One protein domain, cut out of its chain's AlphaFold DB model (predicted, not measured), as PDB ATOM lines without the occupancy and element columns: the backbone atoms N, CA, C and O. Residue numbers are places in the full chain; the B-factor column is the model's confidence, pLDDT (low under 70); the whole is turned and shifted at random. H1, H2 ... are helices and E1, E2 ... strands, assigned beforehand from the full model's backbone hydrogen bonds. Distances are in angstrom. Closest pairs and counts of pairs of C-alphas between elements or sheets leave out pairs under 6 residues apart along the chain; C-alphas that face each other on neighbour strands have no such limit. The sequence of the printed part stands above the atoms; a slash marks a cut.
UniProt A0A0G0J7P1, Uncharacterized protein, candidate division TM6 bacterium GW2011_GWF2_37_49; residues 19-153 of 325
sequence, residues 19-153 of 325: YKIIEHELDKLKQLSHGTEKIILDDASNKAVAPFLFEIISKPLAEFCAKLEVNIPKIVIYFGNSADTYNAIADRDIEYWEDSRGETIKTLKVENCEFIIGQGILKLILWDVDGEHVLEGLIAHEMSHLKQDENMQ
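This is residues 19 to 153 of the 325 residues of an uncharacterized protein of candidate division TM6 bacterium GW2011_GWF2_37_49 (UniProt A0A0G0J7P1). A small twisted sheet of four strands has the helices H1, H3 and H6 over one face, and from one end of this body the thin hairpin of E4 and E5 sticks out as a long arm. H5 follows E6 directly and, with the short H4, only grazes the sheet at the end away from the arm. The printed part has 135 residues with six named helices and six named strands, in the order H1 E1 H2 H3 E2 H4 E3 E4 E5 E6 H5 H6; the class is mixed, helices and strands. The mixed sheet runs E1, E2, E6, E3, and E4 and E5 are antiparallel. The whole is compact by its radius of gyration of the C-alphas, 16.5 A, yet elongated, with spans of 59 by 32 by 28 A.

H1, residues 19 to 32, begins at C-alpha 19 (150.073, 72.366, 149.720) and is 20.0 A long. E1 is residues 38 to 40, H2 44 to 49. H3, residues 51 to 68, is 25.1 A long with a kink of 26 degrees near residue 58. E2 is residues 74 to 78, H4 83 to 86, E3 88 to 92, E4 96 to 98 and E5 104 to 106. E6, residues 113 to 118, is 16.4 A long. H5 is residues 119 to 125; H6, residues 131 to 145, is 22.0 A long and ends at C-alpha 145 (168.212, 94.539, 146.078).

The sheet is only just strongly twisted, with C-alphas up to 4.4 A off its best plane. E1 and E2 are antiparallel, with N 39 and O 77 at 3.1 A. E2 and E6 are parallel, with N 76 and O 115 at 2.8 A. E6 and E3 are antiparallel, with N 89 and O 116 at 2.8 A. H1, H3 and H6 make two layers with it, helices on one face of a sheet. H6 lies over E3 at a height over the sheet of 9.1 A; at 28 degrees on the local plane it only just runs along the strands. H3 and H6 touch, closest at the C-alphas of Pro 60 and Glu 136, 6.1 A. With residues 25 to 29 alone, H1 touches H2, closest at the C-alphas of Glu 25 and Val 49, 6.5 A. In the hairpin E4 and E5, N 105 and O 97 are 2.9 A apart. Every O i to N i+4 pair is within hydrogen-bond range in H1, H2 and H5, 13 of 14 in H3 and 10 of 11 in H6; H4 is too short for one.

The C-alphas farthest apart, those of Lys 20 and Arg 101, are 59.2 A apart. The printed part has no cut and no long link. Mean pLDDT of the printed part is 87.0; residues 93 to 100 and 102 to 112 are under 70.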
ATOM      1  N   TYR A  19     150.476  71.745 150.995       94.62
ATOM      2  CA  TYR A  19     150.073  72.366 149.720       94.62
ATOM      3  C   TYR A  19     148.589  72.741 149.664       94.62
ATOM      4  O   TYR A  19     148.227  73.824 149.221       94.62
ATOM      5  N   LYS A  20     147.713  71.883 150.201       95.81
ATOM      6  CA  LYS A  20     146.272  72.175 150.275       95.81
ATOM      7  C   LYS A  20     145.951  73.383 151.158       95.81
ATOM      8  O   LYS A  20     144.969  74.069 150.903       95.81
ATOM      9  N   ILE A  21     146.751  73.624 152.199       97.31
ATOM     10  CA  ILE A  21     146.620  74.813 153.052       97.31
ATOM     11  C   ILE A  21     147.049  76.041 152.249       97.31
ATOM     12  O   ILE A  21     146.297  77.006 152.196       97.31
ATOM     13  N   ILE A  22     148.189  75.968 151.556       96.31
ATOM     14  CA  ILE A  22     148.701  77.039 150.688       96.31
ATOM     15  C   ILE A  22     147.666  77.441 149.629       96.31
ATOM     16  O   ILE A  22     147.352  78.622 149.500       96.31
ATOM     17  N   GLU A  23     147.098  76.479 148.895       95.56
ATOM     18  CA  GLU A  23     146.073  76.762 147.881       95.56
ATOM     19  C   GLU A  23     144.841  77.434 148.487       95.56
ATOM     20  O   GLU A  23     144.373  78.450 147.975       95.56
ATOM     21  N   HIS A  24     144.355  76.908 149.610       97.56
ATOM     22  CA  HIS A  24     143.188  77.447 150.299       97.56
ATOM     23  C   HIS A  24     143.409  78.867 150.827       97.56
ATOM     24  O   HIS A  24     142.520  79.713 150.724       97.56
ATOM     25  N   GLU A  25     144.583  79.149 151.392       98.12
ATOM     26  CA  GLU A  25     144.936  80.486 151.870       98.12
ATOM     27  C   GLU A  25     145.054  81.482 150.707       98.12
ATOM     28  O   GLU A  25     144.469  82.565 150.778       98.12
ATOM     29  N   LEU A  26     145.718  81.102 149.607       97.06
ATOM     30  CA  LEU A  26     145.801  81.928 148.397       97.06
ATOM     31  C   LEU A  26     144.417  82.222 147.807       97.06
ATOM     32  O   LEU A  26     144.137  83.364 147.444       97.06
ATOM     33  N   ASP A  27     143.532  81.226 147.744       95.44
ATOM     34  CA  ASP A  27     142.183  81.397 147.201       95.44
ATOM     35  C   ASP A  27     141.334  82.337 148.067       95.44
ATOM     36  O   ASP A  27     140.621  83.196 147.540       95.44
ATOM     37  N   LYS A  28     141.434  82.234 149.399       97.12
ATOM     38  CA  LYS A  28     140.756  83.167 150.309       97.12
ATOM     39  C   LYS A  28     141.292  84.588 150.182       97.12
ATOM     40  O   LYS A  28     140.501  85.524 150.104       97.12
ATOM     41  N   LEU A  29     142.611  84.759 150.137       97.00
ATOM     42  CA  LEU A  29     143.231  86.067 149.930       97.00
ATOM     43  C   LEU A  29     142.801  86.684 148.591       97.00
ATOM     44  O   LEU A  29     142.465  87.865 148.541       97.00
ATOM     45  N   LYS A  30     142.712  85.882 147.525       95.19
ATOM     46  CA  LYS A  30     142.208  86.324 146.218       95.19
ATOM     47  C   LYS A  30     140.741  86.765 146.271       95.19
ATOM     48  O   LYS A  30     140.361  87.717 145.601       95.19
ATOM     49  N   GLN A  31     139.900  86.102 147.068       94.12
ATOM     50  CA  GLN A  31     138.509  86.535 147.277       94.12
ATOM     51  C   GLN A  31     138.431  87.871 148.032       94.12
ATOM     52  O   GLN A  31     137.574  88.702 147.727       94.12
ATOM     53  N   LEU A  32     139.337  88.087 148.990       94.19
ATOM     54  CA  LEU A  32     139.434  89.320 149.776       94.19
ATOM     55  C   LEU A  32     140.073  90.485 149.013       94.19
ATOM     56  O   LEU A  32     139.894  91.631 149.414       94.19
ATOM     57  N   SER A  33     140.766  90.233 147.898       90.06
ATOM     58  CA  SER A  33     141.330  91.308 147.072       90.06
ATOM     59  C   SER A  33     140.256  92.117 146.331       90.06
ATOM     60  O   SER A  33     140.557  93.138 145.725       90.06
ATOM     61  N   HIS A  34     138.982  91.701 146.364       87.00
ATOM     62  CA  HIS A  34     137.858  92.424 145.750       87.00
ATOM     63  C   HIS A  34     138.093  92.819 144.276       87.00
ATOM     64  O   HIS A  34     137.592  93.838 143.801       87.00
ATOM     65  N   GLY A  35     138.843  91.993 143.539       79.56
ATOM     66  CA  GLY A  35     139.172  92.224 142.132       79.56
ATOM     67  C   GLY A  35     140.434  93.060 141.890       79.56
ATOM     68  O   GLY A  35     140.776  93.276 140.730       79.56
ATOM     69  N   THR A  36     141.151  93.493 142.933       90.69
ATOM     70  CA  THR A  36     142.518  94.008 142.782       90.69
ATOM     71  C   THR A  36     143.493  92.856 142.545       90.69
ATOM     72  O   THR A  36     143.293  91.728 143.007       90.69
ATOM     73  N   GLU A  37     144.590  93.145 141.846       92.75
ATOM     74  CA  GLU A  37     145.656  92.165 141.623       92.75
ATOM     75  C   GLU A  37     146.616  92.041 142.814       92.75
ATOM     76  O   GLU A  37     147.520  91.218 142.767       92.75
ATOM     77  N   LYS A  38     146.460  92.842 143.873       94.50
ATOM     78  CA  LYS A  38     147.369  92.882 145.026       94.50
ATOM     79  C   LYS A  38     146.594  92.875 146.339       94.50
ATOM     80  O   LYS A  38     145.581  93.567 146.453       94.50
ATOM     81  N   ILE A  39     147.104  92.154 147.336       96.06
ATOM     82  CA  ILE A  39     146.633  92.216 148.726       96.06
ATOM     83  C   ILE A  39     147.819  92.274 149.692       96.06
ATOM     84  O   ILE A  39     148.830  91.611 149.470       96.06
ATOM     85  N   ILE A  40     147.679  93.045 150.767       96.00
ATOM     86  CA  ILE A  40     148.675  93.170 151.835       96.00
ATOM     87  C   ILE A  40     148.467  92.017 152.824       96.00
ATOM     88  O   ILE A  40     147.429  91.925 153.478       96.00
ATOM     89  N   LEU A  41     149.423  91.098 152.915       96.50
ATOM     90  CA  LEU A  41     149.350  89.904 153.760       96.50
ATOM     91  C   LEU A  41     149.526  90.226 155.251       96.50
ATOM     92  O   LEU A  41     148.959  89.534 156.095       96.50
ATOM     93  N   ASP A  42     150.302  91.259 155.580       91.25
ATOM     94  CA  ASP A  42     150.610  91.676 156.951       91.25
ATOM     95  C   ASP A  42     149.454  92.387 157.674       91.25
ATOM     96  O   ASP A  42     149.478  92.491 158.905       91.25
ATOM     97  N   ASP A  43     148.398  92.785 156.957       93.44
ATOM     98  CA  ASP A  43     147.162  93.281 157.565       93.44
ATOM     99  C   ASP A  43     146.563  92.232 158.513       93.44
ATOM    100  O   ASP A  43     146.427  91.055 158.171       93.44
ATOM    101  N   ALA A  44     146.130  92.657 159.706       92.00
ATOM    102  CA  ALA A  44     145.679  91.744 160.761       92.00
ATOM    103  C   ALA A  44     144.560  90.781 160.311       92.00
ATOM    104  O   ALA A  44     144.556  89.613 160.703       92.00
ATOM    105  N   SER A  45     143.631  91.247 159.469       93.50
ATOM    106  CA  SER A  45     142.560  90.418 158.902       93.50
ATOM    107  C   SER A  45     143.064  89.405 157.874       93.50
ATOM    108  O   SER A  45     142.564  88.283 157.840       93.50
ATOM    109  N   ASN A  46     144.063  89.767 157.067       96.31
ATOM    110  CA  ASN A  46     144.599  88.909 156.008       96.31
ATOM    111  C   ASN A  46     145.555  87.865 156.594       96.31
ATOM    112  O   ASN A  46     145.442  86.684 156.270       96.31
ATOM    113  N   LYS A  47     146.381  88.255 157.572       95.88
ATOM    114  CA  LYS A  47     147.200  87.338 158.375       95.88
ATOM    115  C   LYS A  47     146.365  86.287 159.108       95.88
ATOM    116  O   LYS A  47     146.779  85.137 159.207       95.88
ATOM    117  N   ALA A  48     145.191  86.653 159.623       96.12
ATOM    118  CA  ALA A  48     144.289  85.696 160.269       96.12
ATOM    119  C   ALA A  48     143.693  84.677 159.278       96.12
ATOM    120  O   ALA A  48     143.314  83.574 159.674       96.12
ATOM    121  N   VAL A  49     143.597  85.046 158.000       96.81
ATOM    122  CA  VAL A  49     143.059  84.212 156.919       96.81
ATOM    123  C   VAL A  49     144.131  83.326 156.286       96.81
ATOM    124  O   VAL A  49     143.806  82.208 155.883       96.81
ATOM    125  N   ALA A  50     145.369  83.814 156.233       97.88
ATOM    126  CA  ALA A  50     146.519  83.140 155.646       97.88
ATOM    127  C   ALA A  50     147.725  83.055 156.609       97.88
ATOM    128  O   ALA A  50     148.795  83.609 156.326       97.88
ATOM    129  N   PRO A  51     147.558  82.420 157.786       97.69
ATOM    130  CA  PRO A  51     148.607  82.356 158.796       97.69
ATOM    131  C   PRO A  51     149.832  81.564 158.334       97.69
ATOM    132  O   PRO A  51     150.945  81.947 158.690       97.69
ATOM    133  N   PHE A  52     149.649  80.500 157.542       97.31
ATOM    134  CA  PHE A  52     150.763  79.674 157.081       97.31
ATOM    135  C   PHE A  52     151.645  80.447 156.096       97.31
ATOM    136  O   PHE A  52     152.853  80.544 156.304       97.31
ATOM    137  N   LEU A  53     151.045  81.076 155.078       97.69
ATOM    138  CA  LEU A  53     151.768  81.929 154.130       97.69
ATOM    139  C   LEU A  53     152.479  83.087 154.830       97.69
ATOM    140  O   LEU A  53     153.632  83.388 154.517       97.69
ATOM    141  N   PHE A  54     151.811  83.730 155.794       98.00
ATOM    142  CA  PHE A  54     152.436  84.800 156.564       98.00
ATOM    143  C   PHE A  54     153.668  84.286 157.313       98.00
ATOM    144  O   PHE A  54     154.713  84.928 157.257       98.00
ATOM    145  N   GLU A  55     153.585  83.145 157.998       97.06
ATOM    146  CA  GLU A  55     154.704  82.590 158.766       97.06
ATOM    147  C   GLU A  55     155.913  82.259 157.881       97.06
ATOM    148  O   GLU A  55     157.018  82.730 158.166       97.06
ATOM    149  N   ILE A  56     155.707  81.512 156.790       97.19
ATOM    150  CA  ILE A  56     156.812  81.045 155.936       97.19
ATOM    151  C   ILE A  56     157.501  82.186 155.172       97.19
ATOM    152  O   ILE A  56     158.682  82.071 154.862       97.19
ATOM    153  N   ILE A  57     156.800  83.293 154.892       97.88
ATOM    154  CA  ILE A  57     157.389  84.469 154.231       97.88
ATOM    155  C   ILE A  57     158.005  85.419 155.266       97.88
ATOM    156  O   ILE A  57     159.150  85.847 155.119       97.88
ATOM    157  N   SER A  58     157.272  85.756 156.333       97.12
ATOM    158  CA  SER A  58     157.691  86.794 157.289       97.12
ATOM    159  C   SER A  58     158.912  86.399 158.113       97.12
ATOM    160  O   SER A  58     159.707  87.265 158.476       97.12
ATOM    161  N   LYS A  59     159.091  85.107 158.404       96.88
ATOM    162  CA  LYS A  59     160.216  84.616 159.204       96.88
ATOM    163  C   LYS A  59     161.577  84.831 158.520       96.88
ATOM    164  O   LYS A  59     162.408  85.513 159.126       96.88
ATOM    165  N   PRO A  60     161.835  84.315 157.300       96.19
ATOM    166  CA  PRO A  60     163.096  84.589 156.612       96.19
ATOM    167  C   PRO A  60     163.253  86.071 156.275       96.19
ATOM    168  O   PRO A  60     164.345  86.614 156.418       96.19
ATOM    169  N   LEU A  61     162.158  86.755 155.925       95.69
ATOM    170  CA  LEU A  61     162.172  88.194 155.681       95.69
ATOM    171  C   LEU A  61     162.706  88.972 156.895       95.69
ATOM    172  O   LEU A  61     163.636  89.760 156.758       95.69
ATOM    173  N   ALA A  62     162.181  88.707 158.095       95.56
ATOM    174  CA  ALA A  62     162.637  89.348 159.327       95.56
ATOM    175  C   ALA A  62     164.107  89.029 159.647       95.56
ATOM    176  O   ALA A  62     164.854  89.920 160.056       95.56
ATOM    177  N   GLU A  63     164.538  87.780 159.440       95.75
ATOM    178  CA  GLU A  63     165.933  87.372 159.640       95.75
ATOM    179  C   GLU A  63     166.886  88.134 158.707       95.75
ATOM    180  O   GLU A  63     167.912  88.662 159.148       95.75
ATOM    181  N   PHE A  64     166.551  88.217 157.420       94.94
ATOM    182  CA  PHE A  64     167.385  88.890 156.429       94.94
ATOM    183  C   PHE A  64     167.366  90.407 156.599       94.94
ATOM    184  O   PHE A  64     168.428  91.022 156.549       94.94
ATOM    185  N   CYS A  65     166.215  91.013 156.901       91.75
ATOM    186  CA  CYS A  65     166.131  92.440 157.213       91.75
ATOM    187  C   CYS A  65     166.992  92.815 158.428       91.75
ATOM    188  O   CYS A  65     167.669  93.841 158.399       91.75
ATOM    189  N   ALA A  66     167.038  91.963 159.462       91.88
ATOM    190  CA  ALA A  66     167.913  92.170 160.615       91.88
ATOM    191  C   ALA A  66     169.403  92.105 160.235       91.88
ATOM    192  O   ALA A  66     170.172  92.966 160.653       91.88
ATOM    193  N   LYS A  67     169.807  91.128 159.410       92.19
ATOM    194  CA  LYS A  67     171.188  91.007 158.895       92.19
ATOM    195  C   LYS A  67     171.589  92.172 157.990       92.19
ATOM    196  O   LYS A  67     172.749  92.567 157.976       92.19
ATOM    197  N   LEU A  68     170.638  92.692 157.218       88.19
ATOM    198  CA  LEU A  68     170.844  93.821 156.321       88.19
ATOM    199  C   LEU A  68     170.716  95.166 157.040       88.19
ATOM    200  O   LEU A  68     171.064  96.173 156.445       88.19
ATOM    201  N   GLU A  69     170.230  95.241 158.279       88.25
ATOM    202  CA  GLU A  69     169.921  96.519 158.940       88.25
ATOM    203  C   GLU A  69     168.967  97.381 158.083       88.25
ATOM    204  O   GLU A  69     169.261  98.528 157.726       88.25
ATOM    205  N   VAL A  70     167.841  96.793 157.672       85.00
ATOM    206  CA  VAL A  70     166.746  97.477 156.960       85.00
ATOM    207  C   VAL A  70     165.411  97.201 157.646       85.00
ATOM    208  O   VAL A  70     165.256  96.207 158.355       85.00
ATOM    209  N   ASN A  71     164.433  98.079 157.423       86.69
ATOM    210  CA  ASN A  71     163.069  97.851 157.892       86.69
ATOM    211  C   ASN A  71     162.456  96.635 157.182       86.69
ATOM    212  O   ASN A  71     162.759  96.367 156.020       86.69
ATOM    213  N   ILE A  72     161.582  95.915 157.887       90.19
ATOM    214  CA  ILE A  72     160.827  94.803 157.301       90.19
ATOM    215  C   ILE A  72     159.799  95.393 156.324       90.19
ATOM    216  O   ILE A  72     158.990  96.220 156.756       90.19
ATOM    217  N   PRO A  73     159.814  95.002 155.039       92.00
ATOM    218  CA  PRO A  73     158.825  95.479 154.085       92.00
ATOM    219  C   PRO A  73     157.443  94.881 154.351       92.00
ATOM    220  O   PRO A  73     157.316  93.793 154.918       92.00
ATOM    221  N   LYS A  74     156.401  95.571 153.880       93.75
ATOM    222  CA  LYS A  74     155.047  95.006 153.820       93.75
ATOM    223  C   LYS A  74     155.030  93.832 152.855       93.75
ATOM    224  O   LYS A  74     155.655  93.900 151.799       93.75
ATOM    225  N   ILE A  75     154.312  92.768 153.189       96.81
ATOM    226  CA  ILE A  75     154.271  91.570 152.350       96.81
ATOM    227  C   ILE A  75     153.043  91.675 151.459       96.81
ATOM    228  O   ILE A  75     151.920  91.685 151.952       96.81
ATOM    229  N   VAL A  76     153.234  91.715 150.147       96.69
ATOM    230  CA  VAL A  76     152.147  91.860 149.178       96.69
ATOM    231  C   VAL A  76     152.048  90.602 148.325       96.69
ATOM    232  O   VAL A  76     153.017  90.197 147.691       96.69
ATOM    233  N   ILE A  77     150.863  89.994 148.264       97.56
ATOM    234  CA  ILE A  77     150.598  88.874 147.353       97.56
ATOM    235  C   ILE A  77     150.007  89.405 146.050       97.56
ATOM    236  O   ILE A  77     149.002  90.121 146.070       97.56
ATOM    237  N   TYR A  78     150.614  89.031 144.921       96.25
ATOM    238  CA  TYR A  78     150.165  89.398 143.578       96.25
ATOM    239  C   TYR A  78     149.372  88.267 142.896       96.25
ATOM    240  O   TYR A  78     149.875  87.161 142.678       96.25
ATOM    241  N   PHE A  79     148.129  88.558 142.509       94.00
ATOM    242  CA  PHE A  79     147.152  87.648 141.896       94.00
ATOM    243  C   PHE A  79     146.918  87.881 140.398       94.00
ATOM    244  O   PHE A  79     145.960  87.330 139.848       94.00
ATOM    245  N   GLY A  80     147.743  88.696 139.740       87.38
ATOM    246  CA  GLY A  80     147.543  89.008 138.328       87.38
ATOM    247  C   GLY A  80     147.731  87.818 137.386       87.38
ATOM    248  O   GLY A  80     148.202  86.741 137.762       87.38
ATOM    249  N   ASN A  81     147.336  88.048 136.137       86.38
ATOM    250  CA  ASN A  81     147.250  87.045 135.071       86.38
ATOM    251  C   ASN A  81     148.403  87.155 134.050       86.38
ATOM    252  O   ASN A  81     148.258  86.735 132.902       86.38
ATOM    253  N   SER A  82     149.522  87.769 134.440       85.19
ATOM    254  CA  SER A  82     150.724  87.946 133.615       85.19
ATOM    255  C   SER A  82     151.862  87.027 134.075       85.19
ATOM    256  O   SER A  82     151.759  86.334 135.090       85.19
ATOM    257  N   ALA A  83     152.985  87.057 133.350       82.88
ATOM    258  CA  ALA A  83     154.216  86.392 133.773       82.88
ATOM    259  C   ALA A  83     154.740  86.902 135.129       82.88
ATOM    260  O   ALA A  83     155.435  86.165 135.821       82.88
ATOM    261  N   ASP A  84     154.349  88.110 135.548       86.56
ATOM    262  CA  ASP A  84     154.797  88.729 136.801       86.56
ATOM    263  C   ASP A  84     154.311  87.949 138.037       86.56
ATOM    264  O   ASP A  84     154.904  88.044 139.108       86.56
ATOM    265  N   THR A  85     153.282  87.097 137.904       91.69
ATOM    266  CA  THR A  85     152.877  86.187 138.993       91.69
ATOM    267  C   THR A  85     153.903  85.089 139.287       91.69
ATOM    268  O   THR A  85     153.814  84.421 140.317       91.69
ATOM    269  N   TYR A  86     154.872  84.888 138.395       92.00
ATOM    270  CA  TYR A  86     155.979  83.952 138.565       92.00
ATOM    271  C   TYR A  86     157.262  84.636 139.037       92.00
ATOM    272  O   TYR A  86     158.337  84.059 138.919       92.00
ATOM    273  N   ASN A  87     157.140  85.842 139.594       90.19
ATOM    274  CA  ASN A  87     158.257  86.604 140.116       90.19
ATOM    275  C   ASN A  87     158.026  87.060 141.567       90.19
ATOM    276  O   ASN A  87     156.902  87.017 142.086       90.19
ATOM    277  N   ALA A  88     159.104  87.505 142.204       93.50
ATOM    278  CA  ALA A  88     159.079  88.300 143.422       93.50
ATOM    279  C   ALA A  88     159.880  89.589 143.193       93.50
ATOM    280  O   ALA A  88     160.703  89.638 142.287       93.50
ATOM    281  N   ILE A  89     159.569  90.643 143.947       91.81
ATOM    282  CA  ILE A  89     160.238  91.943 143.866       91.81
ATOM    283  C   ILE A  89     160.274  92.546 145.270       91.81
ATOM    284  O   ILE A  89     159.230  92.656 145.918       91.81
ATOM    285  N   ALA A  90     161.447  92.981 145.727       89.81
ATOM    286  CA  ALA A  90     161.547  93.925 146.839       89.81
ATOM    287  C   ALA A  90     161.616  95.358 146.292       89.81
ATOM    288  O   ALA A  90     162.635  95.776 145.743       89.81
ATOM    289  N   ASP A  91     160.522  96.099 146.435       82.81
ATOM    290  CA  ASP A  91     160.389  97.469 145.945       82.81
ATOM    291  C   ASP A  91     160.614  98.486 147.074       82.81
ATOM    292  O   ASP A  91     160.275  98.240 148.240       82.81
ATOM    293  N   ARG A  92     161.207  99.633 146.735       72.94
ATOM    294  CA  ARG A  92     161.488 100.729 147.673       72.94
ATOM    295  C   ARG A  92     161.253 102.079 147.005       72.94
ATOM    296  O   ARG A  92     161.822 102.363 145.952       72.94
ATOM    297  N   ASP A  93     160.507 102.946 147.679       65.31
ATOM    298  CA  ASP A  93     160.443 104.359 147.307       65.31
ATOM    299  C   ASP A  93     161.759 105.064 147.687       65.31
ATOM    300  O   ASP A  93     162.275 104.899 148.798       65.31
ATOM    301  N   ILE A  94     162.310 105.865 146.768       59.31
ATOM    302  CA  ILE A  94     163.461 106.746 147.020       59.31
ATOM    303  C   ILE A  94     163.006 108.189 146.810       59.31
ATOM    304  O   ILE A  94     162.700 108.602 145.693       59.31
ATOM    305  N   GLU A  95     162.974 108.972 147.888       55.81
ATOM    306  CA  GLU A  95     162.677 110.404 147.821       55.81
ATOM    307  C   GLU A  95     163.961 111.234 147.690       55.81
ATOM    308  O   GLU A  95     164.916 111.067 148.455       55.81
ATOM    309  N   TYR A  96     163.967 112.171 146.740       58.56
ATOM    310  CA  TYR A  96     165.061 113.121 146.536       58.56
ATOM    311  C   TYR A  96     164.707 114.478 147.138       58.56
ATOM    312  O   TYR A  96     163.609 114.992 146.921       58.56
ATOM    313  N   TRP A  97     165.670 115.093 147.824       58.47
ATOM    314  CA  TRP A  97     165.535 116.451 148.339       58.47
ATOM    315  C   TRP A  97     166.755 117.274 147.939       58.47
ATOM    316  O   TRP A  97     167.887 116.791 147.976       58.47
ATOM    317  N   GLU A  98     166.530 118.525 147.565       55.66
ATOM    318  CA  GLU A  98     167.606 119.492 147.370       55.66
ATOM    319  C   GLU A  98     167.864 120.228 148.679       55.66
ATOM    320  O   GLU A  98     166.936 120.605 149.401       55.66
ATOM    321  N   ASP A  99     169.134 120.412 149.010       62.44
ATOM    322  CA  ASP A  99     169.510 121.217 150.156       62.44
ATOM    323  C   ASP A  99     169.345 122.716 149.875       62.44
ATOM    324  O   ASP A  99     169.044 123.166 148.769       62.44
ATOM    325  N   SER A 100     169.592 123.532 150.901       60.06
ATOM    326  CA  SER A 100     169.520 124.995 150.803       60.06
ATOM    327  C   SER A 100     170.499 125.630 149.798       60.06
ATOM    328  O   SER A 100     170.452 126.844 149.604       60.06
ATOM    329  N   ARG A 101     171.413 124.856 149.202       72.44
ATOM    330  CA  ARG A 101     172.393 125.294 148.198       72.44
ATOM    331  C   ARG A 101     172.022 124.826 146.787       72.44
ATOM    332  O   ARG A 101     172.742 125.163 145.850       72.44
ATOM    333  N   GLY A 102     170.911 124.102 146.630       55.56
ATOM    334  CA  GLY A 102     170.503 123.493 145.365       55.56
ATOM    335  C   GLY A 102     171.298 122.232 145.019       55.56
ATOM    336  O   GLY A 102     171.260 121.788 143.875       55.56
ATOM    337  N   GLU A 103     172.041 121.657 145.971       62.50
ATOM    338  CA  GLU A 103     172.660 120.348 145.786       62.50
ATOM    339  C   GLU A 103     171.633 119.272 146.145       62.50
ATOM    340  O   GLU A 103     171.073 119.263 147.242       62.50
ATOM    341  N   THR A 104     171.361 118.349 145.219       58.00
ATOM    342  CA  THR A 104     170.505 117.192 145.498       58.00
ATOM    343  C   THR A 104     171.185 116.311 146.546       58.00
ATOM    344  O   THR A 104     172.100 115.545 146.233       58.00
ATOM    345  N   ILE A 105     170.741 116.399 147.800       57.28
ATOM    346  CA  ILE A 105     171.162 115.480 148.852       57.28
ATOM    347  C   ILE A 105     170.258 114.257 148.769       57.28
ATOM    348  O   ILE A 105     169.089 114.271 149.159       57.28
ATOM    349  N   LYS A 106     170.832 113.154 148.288       52.75
ATOM    350  CA  LYS A 106     170.188 111.843 148.347       52.75
ATOM    351  C   LYS A 106     170.116 111.402 149.806       52.75
ATOM    352  O   LYS A 106     171.118 110.980 150.377       52.75
ATOM    353  N   THR A 107     168.937 111.501 150.408       49.81
ATOM    354  CA  THR A 107     168.670 110.867 151.701       49.81
ATOM    355  C   THR A 107     167.657 109.764 151.469       49.81
ATOM    356  O   THR A 107     166.521 110.038 151.102       49.81
ATOM    357  N   LEU A 108     168.080 108.517 151.667       48.53
ATOM    358  CA  LEU A 108     167.239 107.334 151.523       48.53
ATOM    359  C   LEU A 108     166.144 107.353 152.606       48.53
ATOM    360  O   LEU A 108     166.355 106.872 153.720       48.53
ATOM    361  N   LYS A 109     164.978 107.934 152.310       44.47
ATOM    362  CA  LYS A 109     163.776 107.747 153.129       44.47
ATOM    363  C   LYS A 109     163.087 106.459 152.692       44.47
ATOM    364  O   LYS A 109     162.292 106.447 151.766       44.47
ATOM    365  N   VAL A 110     163.411 105.361 153.370       52.94
ATOM    366  CA  VAL A 110     162.734 104.067 153.189       52.94
ATOM    367  C   VAL A 110     161.417 104.095 153.973       52.94
ATOM    368  O   VAL A 110     161.325 103.503 155.047       52.94
ATOM    369  N   GLU A 111     160.424 104.862 153.511       52.62
ATOM    370  CA  GLU A 111     159.114 104.943 154.187       52.62
ATOM    371  C   GLU A 111     158.120 103.885 153.674       52.62
ATOM    372  O   GLU A 111     157.376 103.327 154.481       52.62
ATOM    373  N   ASN A 112     158.179 103.506 152.391       68.00
ATOM    374  CA  ASN A 112     157.364 102.429 151.817       68.00
ATOM    375  C   ASN A 112     158.265 101.388 151.149       68.00
ATOM    376  O   ASN A 112     158.778 101.596 150.051       68.00
ATOM    377  N   CYS A 113     158.477 100.270 151.835       84.69
ATOM    378  CA  CYS A 113     159.140  99.111 151.258       84.69
ATOM    379  C   CYS A 113     158.126  97.972 151.178       84.69
ATOM    380  O   CYS A 113     157.483  97.646 152.182       84.69
ATOM    381  N   GLU A 114     157.966  97.394 149.991       91.94
ATOM    382  CA  GLU A 114     157.069  96.267 149.742       91.94
ATOM    383  C   GLU A 114     157.882  95.069 149.256       91.94
ATOM    384  O   GLU A 114     158.744  95.193 148.393       91.94
ATOM    385  N   PHE A 115     157.589  93.892 149.792       95.19
ATOM    386  CA  PHE A 115     158.010  92.623 149.224       95.19
ATOM    387  C   PHE A 115     156.802  92.022 148.517       95.19
ATOM    388  O   PHE A 115     155.883  91.501 149.153       95.19
ATOM    389  N   ILE A 116     156.779  92.156 147.196       95.56
ATOM    390  CA  ILE A 116     155.701  91.687 146.336       95.56
ATOM    391  C   ILE A 116     156.070  90.294 145.842       95.56
ATOM    392  O   ILE A 116     157.109  90.113 145.217       95.56
ATOM    393  N   ILE A 117     155.206  89.310 146.067       96.69
ATOM    394  CA  ILE A 117     155.410  87.943 145.589       96.69
ATOM    395  C   ILE A 117     154.158  87.418 144.892       96.69
ATOM    396  O   ILE A 117     153.034  87.526 145.388       96.69
ATOM    397  N   GLY A 118     154.339  86.857 143.699       96.06
ATOM    398  CA  GLY A 118     153.241  86.310 142.917       96.06
ATOM    399  C   GLY A 118     152.679  84.997 143.470       96.06
ATOM    400  O   GLY A 118     153.406  84.122 143.942       96.06
ATOM    401  N   GLN A 119     151.362  84.807 143.352       95.56
ATOM    402  CA  GLN A 119     150.724  83.528 143.688       95.56
ATOM    403  C   GLN A 119     151.294  82.362 142.862       95.56
ATOM    404  O   GLN A 119     151.339  81.233 143.347       95.56
ATOM    405  N   GLY A 120     151.706  82.616 141.614       93.94
ATOM    406  CA  GLY A 120     152.227  81.592 140.718       93.94
ATOM    407  C   GLY A 120     153.564  81.052 141.202       93.94
ATOM    408  O   GLY A 120     153.724  79.836 141.290       93.94
ATOM    409  N   ILE A 121     154.492  81.936 141.582       94.75
ATOM    410  CA  ILE A 121     155.795  81.522 142.110       94.75
ATOM    411  C   ILE A 121     155.661  80.825 143.468       94.75
ATOM    412  O   ILE A 121     156.328  79.819 143.686       94.75
ATOM    413  N   LEU A 122     154.729  81.256 144.331       95.88
ATOM    414  CA  LEU A 122     154.420  80.555 145.586       95.88
ATOM    415  C   LEU A 122     153.906  79.133 145.335       95.88
ATOM    416  O   LEU A 122     154.421  78.181 145.918       95.88
ATOM    417  N   LYS A 123     152.927  78.971 144.434       93.94
ATOM    418  CA  LYS A 123     152.379  77.653 144.064       93.94
ATOM    419  C   LYS A 123     153.415  76.740 143.410       93.94
ATOM    420  O   LYS A 123     153.280  75.522 143.517       93.94
ATOM    421  N   LEU A 124     154.407  77.305 142.725       92.38
ATOM    422  CA  LEU A 124     155.516  76.561 142.138       92.38
ATOM    423  C   LEU A 124     156.513  76.105 143.190       92.38
ATOM    424  O   LEU A 124     156.722  74.910 143.351       92.38
ATOM    425  N   ILE A 125     157.110  77.059 143.901       93.19
ATOM    426  CA  ILE A 125     158.177  76.798 144.861       93.19
ATOM    427  C   ILE A 125     157.681  75.852 145.954       93.19
ATOM    428  O   ILE A 125     158.328  74.851 146.247       93.19
ATOM    429  N   LEU A 126     156.489  76.110 146.492       93.88
ATOM    430  CA  LEU A 126     155.922  75.314 147.573       93.88
ATOM    431  C   LEU A 126     155.258  74.023 147.084       93.88
ATOM    432  O   LEU A 126     154.555  73.393 147.859       93.88
ATOM    433  N   TRP A 127     155.445  73.608 145.828       90.88
ATOM    434  CA  TRP A 127     154.987  72.300 145.341       90.88
ATOM    435  C   TRP A 127     155.798  71.146 145.940       90.88
ATOM    436  O   TRP A 127     155.281  70.035 146.087       90.88
ATOM    437  N   ASP A 128     157.069  71.394 146.268       88.94
ATOM    438  CA  ASP A 128     157.989  70.404 146.828       88.94
ATOM    439  C   ASP A 128     158.116  70.483 148.346       88.94
ATOM    440  O   ASP A 128     157.951  71.549 148.920       88.94
ATOM    441  N   VAL A 129     158.475  69.372 148.990       85.56
ATOM    442  CA  VAL A 129     158.735  69.305 150.435       85.56
ATOM    443  C   VAL A 129     159.861  70.246 150.871       85.56
ATOM    444  O   VAL A 129     159.776  70.824 151.949       85.56
ATOM    445  N   ASP A 130     160.854  70.470 150.009       87.75
ATOM    446  CA  ASP A 130     161.960  71.406 150.254       87.75
ATOM    447  C   ASP A 130     161.633  72.846 149.804       87.75
ATOM    448  O   ASP A 130     162.486  73.734 149.835       87.75
ATOM    449  N   GLY A 131     160.391  73.096 149.374       90.62
ATOM    450  CA  GLY A 131     159.958  74.359 148.782       90.62
ATOM    451  C   GLY A 131     160.148  75.571 149.691       90.62
ATOM    452  O   GLY A 131     160.485  76.649 149.211       90.62
ATOM    453  N   GLU A 132     160.004  75.409 151.007       95.00
ATOM    454  CA  GLU A 132     160.245  76.498 151.961       95.00
ATOM    455  C   GLU A 132     161.697  77.004 151.887       95.00
ATOM    456  O   GLU A 132     161.926  78.209 151.901       95.00
ATOM    457  N   HIS A 133     162.684  76.118 151.703       93.88
ATOM    458  CA  HIS A 133     164.092  76.512 151.580       93.88
ATOM    459  C   HIS A 133     164.398  77.211 150.252       93.88
ATOM    460  O   HIS A 133     165.165  78.172 150.209       93.88
ATOM    461  N   VAL A 134     163.752  76.777 149.173       93.88
ATOM    462  CA  VAL A 134     163.821  77.461 147.877       93.88
ATOM    463  C   VAL A 134     163.188  78.857 147.967       93.88
ATOM    464  O   VAL A 134     163.725  79.817 147.414       93.88
ATOM    465  N   LEU A 135     162.082  79.000 148.708       96.69
ATOM    466  CA  LEU A 135     161.446  80.294 148.965       96.69
ATOM    467  C   LEU A 135     162.368  81.221 149.765       96.69
ATOM    468  O   LEU A 135     162.493  82.390 149.408       96.69
ATOM    469  N   GLU A 136     163.056  80.709 150.792       96.31
ATOM    470  CA  GLU A 136     164.095  81.464 151.511       96.31
ATOM    471  C   GLU A 136     165.164  81.993 150.542       96.31
ATOM    472  O   GLU A 136     165.569  83.151 150.650       96.31
ATOM    473  N   GLY A 137     165.587  81.170 149.573       95.44
ATOM    474  CA  GLY A 137     166.536  81.552 148.526       95.44
ATOM    475  C   GLY A 137     166.059  82.735 147.679       95.44
ATOM    476  O   GLY A 137     166.813  83.689 147.479       95.44
ATOM    477  N   LEU A 138     164.798  82.699 147.236       96.00
ATOM    478  CA  LEU A 138     164.176  83.798 146.492       96.00
ATOM    479  C   LEU A 138     164.079  85.072 147.342       96.00
ATOM    480  O   LEU A 138     164.479  86.140 146.893       96.00
ATOM    481  N   ILE A 139     163.604  84.962 148.587       97.00
ATOM    482  CA  ILE A 139     163.478  86.112 149.495       97.00
ATOM    483  C   ILE A 139     164.855  86.738 149.755       97.00
ATOM    484  O   ILE A 139     164.984  87.957 149.733       97.00
ATOM    485  N   ALA A 140     165.906  85.938 149.959       95.81
ATOM    486  CA  ALA A 140     167.260  86.452 150.165       95.81
ATOM    487  C   ALA A 140     167.793  87.237 148.954       95.81
ATOM    488  O   ALA A 140     168.472  88.253 149.139       95.81
ATOM    489  N   HIS A 141     167.490  86.779 147.732       95.31
ATOM    490  CA  HIS A 141     167.812  87.496 146.498       95.31
ATOM    491  C   HIS A 141     167.122  88.854 146.454       95.31
ATOM    492  O   HIS A 141     167.796  89.882 146.417       95.31
ATOM    493  N   GLU A 142     165.797  88.858 146.590       94.25
ATOM    494  CA  GLU A 142     165.019  90.092 146.531       94.25
ATOM    495  C   GLU A 142     165.427  91.074 147.629       94.25
ATOM    496  O   GLU A 142     165.646  92.256 147.369       94.25
ATOM    497  N   MET A 143     165.648  90.597 148.857       93.44
ATOM    498  CA  MET A 143     166.060  91.487 149.940       93.44
ATOM    499  C   MET A 143     167.427  92.118 149.722       93.44
ATOM    500  O   MET A 143     167.682  93.216 150.220       93.44
ATOM    501  N   SER A 144     168.297  91.464 148.959       92.31
ATOM    502  CA  SER A 144     169.607  92.014 148.636       92.31
ATOM    503  C   SER A 144     169.511  93.238 147.719       92.31
ATOM    504  O   SER A 144     170.332  94.148 147.851       92.31
ATOM    505  N   HIS A 145     168.464  93.344 146.890       89.88
ATOM    506  CA  HIS A 145     168.212  94.539 146.078       89.88
ATOM    507  C   HIS A 145     167.972  95.799 146.924       89.88
ATOM    508  O   HIS A 145     168.333  96.904 146.512       89.88
ATOM    509  N   LEU A 146     167.483  95.665 148.165       86.00
ATOM    510  CA  LEU A 146     167.240  96.818 149.039       86.00
ATOM    511  C   LEU A 146     168.501  97.582 149.453       86.00
ATOM    512  O   LEU A 146     168.388  98.727 149.900       86.00
ATOM    513  N   LYS A 147     169.693  96.991 149.329       79.75
ATOM    514  CA  LYS A 147     170.965  97.652 149.669       79.75
ATOM    515  C   LYS A 147     171.718  98.215 148.476       79.75
ATOM    516  O   LYS A 147     172.754  98.846 148.665       79.75
ATOM    517  N   GLN A 148     171.203  98.022 147.272       79.69
ATOM    518  CA  GLN A 148     171.946  98.352 146.068       79.69
ATOM    519  C   GLN A 148     171.919  99.840 145.758       79.69
ATOM    520  O   GLN A 148     171.009 100.562 146.173       79.69
ATOM    521  N   ASP A 149     172.931 100.293 145.023       72.19
ATOM    522  CA  ASP A 149     172.975 101.637 144.456       72.19
ATOM    523  C   ASP A 149     172.000 101.712 143.271       72.19
ATOM    524  O   ASP A 149     172.052 100.891 142.362       72.19
ATOM    525  N   GLU A 150     171.123 102.713 143.269       70.44
ATOM    526  CA  GLU A 150     170.173 102.990 142.180       70.44
ATOM    527  C   GLU A 150     170.853 103.300 140.833       70.44
ATOM    528  O   GLU A 150     170.236 103.153 139.782       70.44
ATOM    529  N   ASN A 151     172.122 103.724 140.847       74.94
ATOM    530  CA  ASN A 151     172.897 103.987 139.630       74.94
ATOM    531  C   ASN A 151     173.589 102.724 139.101       74.94
ATOM    532  O   ASN A 151     174.253 102.774 138.061       74.94
ATOM    533  N   MET A 152     173.484 101.599 139.819       79.75
ATOM    534  CA  MET A 152     174.045 100.335 139.372       79.75
ATOM    535  C   MET A 152     173.301  99.872 138.119       79.75
ATOM    536  O   MET A 152     172.075  99.886 138.056       79.75
ATOM    537  N   GLN A 153     174.051  99.447 137.101       82.88
ATOM    538  CA  GLN A 153     173.438  98.798 135.945       82.88
ATOM    539  C   GLN A 153     172.668  97.567 136.428       82.88
ATOM    540  O   GLN A 153     173.220  96.762 137.175       82.88
TER     541      GLN A 153